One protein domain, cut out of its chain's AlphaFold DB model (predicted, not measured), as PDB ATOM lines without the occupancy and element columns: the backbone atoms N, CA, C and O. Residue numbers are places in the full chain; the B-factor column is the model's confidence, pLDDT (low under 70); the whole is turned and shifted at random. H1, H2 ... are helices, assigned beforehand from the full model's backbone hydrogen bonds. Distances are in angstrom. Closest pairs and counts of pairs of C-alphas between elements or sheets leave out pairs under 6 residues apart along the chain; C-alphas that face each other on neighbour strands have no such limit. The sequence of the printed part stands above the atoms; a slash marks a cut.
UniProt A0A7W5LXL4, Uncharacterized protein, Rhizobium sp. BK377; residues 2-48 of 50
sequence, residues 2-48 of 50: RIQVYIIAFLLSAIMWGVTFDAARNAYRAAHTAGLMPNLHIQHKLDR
ATOM      1  N   ARG A   2      49.044 -14.937 -14.022       82.19
ATOM      2  CA  ARG A   2      48.597 -13.620 -13.484       82.19
ATOM      3  C   ARG A   2      48.207 -12.575 -14.545       82.19
ATOM      4  O   ARG A   2      47.126 -12.012 -14.472       82.19
ATOM      5  N   ILE A   3      49.049 -12.358 -15.556       92.44
ATOM      6  CA  ILE A   3      48.780 -11.389 -16.638       92.44
ATOM      7  C   ILE A   3      47.549 -11.755 -17.473       92.44
ATOM      8  O   ILE A   3      46.765 -10.879 -17.816       92.44
ATOM      9  N   GLN A   4      47.329 -13.043 -17.742       92.44
ATOM     10  CA  GLN A   4      46.149 -13.503 -18.481       92.44
ATOM     11  C   GLN A   4      44.856 -13.179 -17.726       92.44
ATOM     12  O   GLN A   4      43.897 -12.733 -18.341       92.44
ATOM     13  N   VAL A   5      44.851 -13.320 -16.395       95.56
ATOM     14  CA  VAL A   5      43.696 -12.947 -15.561       95.56
ATOM     15  C   VAL A   5      43.402 -11.450 -15.663       95.56
ATOM     16  O   VAL A   5      42.245 -11.075 -15.828       95.56
ATOM     17  N   TYR A   6      44.428 -10.594 -15.636       96.19
ATOM     18  CA  TYR A   6      44.233  -9.148 -15.801       96.19
ATOM     19  C   TYR A   6      43.712  -8.778 -17.191       96.19
ATOM     20  O   TYR A   6      42.816  -7.945 -17.299       96.19
ATOM     21  N   ILE A   7      44.218  -9.428 -18.244       96.44
ATOM     22  CA  ILE A   7      43.734  -9.225 -19.616       96.44
ATOM     23  C   ILE A   7      42.257  -9.624 -19.721       96.44
ATOM     24  O   ILE A   7      41.453  -8.862 -20.249       96.44
ATOM     25  N   ILE A   8      41.873 -10.779 -19.172       96.81
ATOM     26  CA  ILE A   8      40.480 -11.244 -19.183       96.81
ATOM     27  C   ILE A   8      39.578 -10.283 -18.401       96.81
ATOM     28  O   ILE A   8      38.529  -9.888 -18.903       96.81
ATOM     29  N   ALA A   9      39.990  -9.860 -17.203       96.44
ATOM     30  CA  ALA A   9      39.229  -8.913 -16.392       96.44
ATOM     31  C   ALA A   9      39.029  -7.569 -17.109       96.44
ATOM     32  O   ALA A   9      37.935  -7.001 -17.077       96.44
ATOM     33  N   PHE A  10      40.062  -7.080 -17.801       97.19
ATOM     34  CA  PHE A  10      39.978  -5.862 -18.599       97.19
ATOM     35  C   PHE A  10      38.994  -6.012 -19.766       97.19
ATOM     36  O   PHE A  10      38.118  -5.165 -19.942       97.19
ATOM     37  N   LEU A  11      39.081  -7.110 -20.519       97.75
ATOM     38  CA  LEU A  11      38.176  -7.382 -21.639       97.75
ATOM     39  C   LEU A  11      36.718  -7.502 -21.180       97.75
ATOM     40  O   LEU A  11      35.834  -6.899 -21.786       97.75
ATOM     41  N   LEU A  12      36.465  -8.216 -20.080       97.44
ATOM     42  CA  LEU A  12      35.127  -8.324 -19.493       97.44
ATOM     43  C   LEU A  12      34.593  -6.959 -19.047       97.44
ATOM     44  O   LEU A  12      33.433  -6.645 -19.305       97.44
ATOM     45  N   SER A  13      35.441  -6.123 -18.444       96.56
ATOM     46  CA  SER A  13      35.062  -4.767 -18.030       96.56
ATOM     47  C   SER A  13      34.701  -3.887 -19.231       96.56
ATOM     48  O   SER A  13      33.703  -3.169 -19.186       96.56
ATOM     49  N   ALA A  14      35.463  -3.979 -20.325       96.50
ATOM     50  CA  ALA A  14      35.191  -3.237 -21.555       96.50
ATOM     51  C   ALA A  14      33.863  -3.661 -22.207       96.50
ATOM     52  O   ALA A  14      33.069  -2.807 -22.605       96.50
ATOM     53  N   ILE A  15      33.586  -4.968 -22.259       97.25
ATOM     54  CA  ILE A  15      32.310  -5.500 -22.761       97.25
ATOM     55  C   ILE A  15      31.153  -5.020 -21.878       97.25
ATOM     56  O   ILE A  15      30.152  -4.519 -22.388       97.25
ATOM     57  N   MET A  16      31.301  -5.119 -20.553       96.88
ATOM     58  CA  MET A  16      30.269  -4.701 -19.606       96.88
ATOM     59  C   MET A  16      29.965  -3.203 -19.724       96.88
ATOM     60  O   MET A  16      28.798  -2.808 -19.695       96.88
ATOM     61  N   TRP A  17      30.992  -2.375 -19.927       96.56
ATOM     62  CA  TRP A  17      30.822  -0.948 -20.185       96.56
ATOM     63  C   TRP A  17      30.030  -0.690 -21.472       96.56
ATOM     64  O   TRP A  17      29.071   0.080 -21.448       96.56
ATOM     65  N   GLY A  18      30.364  -1.379 -22.568       96.31
ATOM     66  CA  GLY A  18      29.653  -1.243 -23.843       96.31
ATOM     67  C   GLY A  18      28.174  -1.626 -23.749       96.31
ATOM     68  O   GLY A  18      27.313  -0.872 -24.201       96.31
ATOM     69  N   VAL A  19      27.867  -2.752 -23.096       95.94
ATOM     70  CA  VAL A  19      26.481  -3.204 -22.881       95.94
ATOM     71  C   VAL A  19      25.712  -2.222 -21.998       95.94
ATOM     72  O   VAL A  19      24.577  -1.868 -22.311       95.94
ATOM     73  N   THR A  20      26.331  -1.739 -20.919       94.81
ATOM     74  CA  THR A  20      25.700  -0.768 -20.010       94.81
ATOM     75  C   THR A  20      25.420   0.552 -20.725       94.81
ATOM     76  O   THR A  20      24.339   1.119 -20.570       94.81
ATOM     77  N   PHE A  21      26.363   1.031 -21.540       94.00
ATOM     78  CA  PHE A  21      26.192   2.247 -22.326       94.00
ATOM     79  C   PHE A  21      25.059   2.113 -23.348       94.00
ATOM     80  O   PHE A  21      24.221   3.010 -23.449       94.00
ATOM     81  N   ASP A  22      24.996   0.997 -24.078       94.56
ATOM     82  CA  ASP A  22      23.933   0.767 -25.060       94.56
ATOM     83  C   ASP A  22      22.555   0.654 -24.393       94.56
ATOM     84  O   ASP A  22      21.603   1.321 -24.805       94.56
ATOM     85  N   ALA A  23      22.464  -0.088 -23.286       93.75
ATOM     86  CA  ALA A  23      21.242  -0.189 -22.493       93.75
ATOM     87  C   ALA A  23      20.784   1.184 -21.976       93.75
ATOM     88  O   ALA A  23      19.616   1.540 -22.132       93.75
ATOM     89  N   ALA A  24      21.699   1.989 -21.428       91.56
ATOM     90  CA  ALA A  24      21.400   3.340 -20.962       91.56
ATOM     91  C   ALA A  24      20.948   4.256 -22.109       91.56
ATOM     92  O   ALA A  24      19.987   5.013 -21.963       91.56
ATOM     93  N   ARG A  25      21.588   4.163 -23.280       89.38
ATOM     94  CA  ARG A  25      21.208   4.927 -24.475       89.38
ATOM     95  C   ARG A  25      19.815   4.549 -24.974       89.38
ATOM     96  O   ARG A  25      19.038   5.430 -25.348       89.38
ATOM     97  N   ASN A  26      19.497   3.261 -24.991       91.69
ATOM     98  CA  ASN A  26      18.189   2.776 -25.415       91.69
ATOM     99  C   ASN A  26      17.107   3.158 -24.403       91.69
ATOM    100  O   ASN A  26      16.050   3.635 -24.811       91.69
ATOM    101  N   ALA A  27      17.396   3.062 -23.104       88.31
ATOM    102  CA  ALA A  27      16.511   3.546 -22.047       88.31
ATOM    103  C   ALA A  27      16.261   5.058 -22.162       88.31
ATOM    104  O   ALA A  27      15.113   5.493 -22.097       88.31
ATOM    105  N   TYR A  28      17.304   5.854 -22.419       86.06
ATOM    106  CA  TYR A  28      17.181   7.293 -22.670       86.06
ATOM    107  C   TYR A  28      16.272   7.578 -23.870       86.06
ATOM    108  O   TYR A  28      15.358   8.397 -23.787       86.06
ATOM    109  N   ARG A  29      16.485   6.881 -24.993       85.44
ATOM    110  CA  ARG A  29      15.636   7.025 -26.185       85.44
ATOM    111  C   ARG A  29      14.192   6.632 -25.903       85.44
ATOM    112  O   ARG A  29      13.303   7.374 -26.300       85.44
ATOM    113  N   ALA A  30      13.969   5.525 -25.197       87.25
ATOM    114  CA  ALA A  30      12.640   5.065 -24.820       87.25
ATOM    115  C   ALA A  30      11.924   6.093 -23.930       87.25
ATOM    116  O   ALA A  30      10.789   6.473 -24.220       87.25
ATOM    117  N   ALA A  31      12.605   6.615 -22.906       84.56
ATOM    118  CA  ALA A  31      12.084   7.663 -22.031       84.56
ATOM    119  C   ALA A  31      11.773   8.956 -22.803       84.56
ATOM    120  O   ALA A  31      10.729   9.573 -22.590       84.56
ATOM    121  N   HIS A  32      12.635   9.333 -23.748       81.81
ATOM    122  CA  HIS A  32      12.412  10.478 -24.625       81.81
ATOM    123  C   HIS A  32      11.197  10.276 -25.543       81.81
ATOM    124  O   HIS A  32      10.361  11.168 -25.660       81.81
ATOM    125  N   THR A  33      11.048   9.103 -26.169       79.94
ATOM    126  CA  THR A  33       9.873   8.787 -27.007       79.94
ATOM    127  C   THR A  33       8.581   8.674 -26.205       79.94
ATOM    128  O   THR A  33       7.516   8.987 -26.725       79.94
ATOM    129  N   ALA A  34       8.668   8.273 -24.936       83.31
ATOM    130  CA  ALA A  34       7.536   8.213 -24.019       83.31
ATOM    131  C   ALA A  34       7.146   9.592 -23.450       83.31
ATOM    132  O   ALA A  34       6.216   9.676 -22.654       83.31
ATOM    133  N   GLY A  35       7.863  10.668 -23.809       76.31
ATOM    134  CA  GLY A  35       7.619  12.016 -23.284       76.31
ATOM    135  C   GLY A  35       7.995  12.193 -21.808       76.31
ATOM    136  O   GLY A  35       7.692  13.228 -21.224       76.31
ATOM    137  N   LEU A  36       8.670  11.207 -21.209       76.31
ATOM    138  CA  LEU A  36       9.141  11.234 -19.819       76.31
ATOM    139  C   LEU A  36      10.441  12.032 -19.661       76.31
ATOM    140  O   LEU A  36      10.853  12.334 -18.544       76.31
ATOM    141  N   MET A  37      11.094  12.362 -20.777       67.88
ATOM    142  CA  MET A  37      12.312  13.157 -20.808       67.88
ATOM    143  C   MET A  37      12.035  14.483 -21.524       67.88
ATOM    144  O   MET A  37      11.535  14.462 -22.651       67.88
ATOM    145  N   PRO A  38      12.327  15.638 -20.898       63.22
ATOM    146  CA  PRO A  38      12.087  16.927 -21.523       63.22
ATOM    147  C   PRO A  38      12.920  17.030 -22.799       63.22
ATOM    148  O   PRO A  38      14.124  16.771 -22.812       63.22
ATOM    149  N   ASN A  39      12.258  17.393 -23.892       62.62
ATOM    150  CA  ASN A  39      12.898  17.551 -25.187       62.62
ATOM    151  C   ASN A  39      13.950  18.673 -25.065       62.62
ATOM    152  O   ASN A  39      13.579  19.838 -24.891       62.62
ATOM    153  N   LEU A  40      15.249  18.356 -25.162       60.75
ATOM    154  CA  LEU A  40      16.322  19.368 -25.087       60.75
ATOM    155  C   LEU A  40      16.126  20.489 -26.125       60.75
ATOM    156  O   LEU A  40      16.496  21.637 -25.888       60.75
ATOM    157  N   HIS A  41      15.479  20.176 -27.253       56.06
ATOM    158  CA  HIS A  41      15.125  21.148 -28.290       56.06
ATOM    159  C   HIS A  41      14.010  22.131 -27.887       56.06
ATOM    160  O   HIS A  41      13.948  23.229 -28.434       56.06
ATOM    161  N   ILE A  42      13.123  21.766 -26.952       52.91
ATOM    162  CA  ILE A  42      12.019  22.633 -26.499       52.91
ATOM    163  C   ILE A  42      12.494  23.591 -25.398       52.91
ATOM    164  O   ILE A  42      12.014  24.720 -25.332       52.91
ATOM    165  N   GLN A  43      13.488  23.205 -24.591       50.47
ATOM    166  CA  GLN A  43      13.996  24.065 -23.515       50.47
ATOM    167  C   GLN A  43      14.687  25.340 -24.031       50.47
ATOM    168  O   GLN A  43      14.528  26.392 -23.423       50.47
ATOM    169  N   HIS A  44      15.324  25.311 -25.209       52.25
ATOM    170  CA  HIS A  44      15.886  26.524 -25.830       52.25
ATOM    171  C   HIS A  44      14.831  27.538 -26.309       52.25
ATOM    172  O   HIS A  44      15.172  28.683 -26.600       52.25
ATOM    173  N   LYS A  45      13.555  27.145 -26.429       52.91
ATOM    174  CA  LYS A  45      12.471  28.073 -26.792       52.91
ATOM    175  C   LYS A  45      11.777  28.695 -25.580       52.91
ATOM    176  O   LYS A  45      11.114  29.710 -25.767       52.91
ATOM    177  N   LEU A  46      11.929  28.134 -24.376       53.94
ATOM    178  CA  LEU A  46      11.342  28.720 -23.165       53.94
ATOM    179  C   LEU A  46      12.174  29.878 -22.594       53.94
ATOM    180  O   LEU A  46      11.597  30.781 -22.004       53.94
ATOM    181  N   ASP A  47      13.483  29.916 -22.855       54.91
ATOM    182  CA  ASP A  47      14.373  31.007 -22.413       54.91
ATOM    183  C   ASP A  47      14.179  32.330 -23.184       54.91
ATOM    184  O   ASP A  47      14.867  33.315 -22.937       54.91
ATOM    185  N   ARG A  48      13.250  32.371 -24.151       53.31
ATOM    186  CA  ARG A  48      12.967  33.557 -24.979       53.31
ATOM    187  C   ARG A  48      11.588  34.179 -24.722       53.31
ATOM    188  O   ARG A  48      11.124  34.954 -25.555       53.31
TER     189      ARG A  48
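What this domain is: This is residues 2 to 48 of the 50 residues of an uncharacterized protein of Rhizobium sp. BK377 (UniProt A0A7W5LXL4). One long, nearly straight helix, H1, makes most of the length of a rod, and past its last residue, Thr 33, a short link of 6 residues turns aside and leads to a small helix, H2, which stays apart from H1 and does not pack on it. The printed part has 47 residues with two named helices, H1 then H2, and no named strand; the class is all helix. It is extended, with a radius of gyration of the C-alphas of 18.3 A and spans of 60 by 21 by 9 A.

How they stand to each other: H1, residues 2 to 33, and H2, residues 40 to 46, are apart, with no C-alpha of the one within 8 A of the other. A short link of 6 residues joins them. Residues 2 to 27 of H1 stand free, and so do residues 41 to 48, of which 41 to 46 belong to H2. In H1 every O i to N i+4 pair is within hydrogen-bond range; in H2 0 of 3 are, beside 2 of 4 O i to N i+3 pairs.

Where its parts are: H1 begins at C-alpha 2 (48.597, -13.620, -13.484) and ends at C-alpha 33 (9.873, 8.787, -27.007), 46.7 A away. H2 measures 10.8 A and ends at C-alpha 46 (11.342, 28.720, -23.165).

The domain as a whole: The C-alphas of Arg 2 and Arg 48, the two farthest apart, are 60.2 A apart. The printed part has no cut. Mean pLDDT of the printed part is 82.5; residues 37 to 48 are under 70.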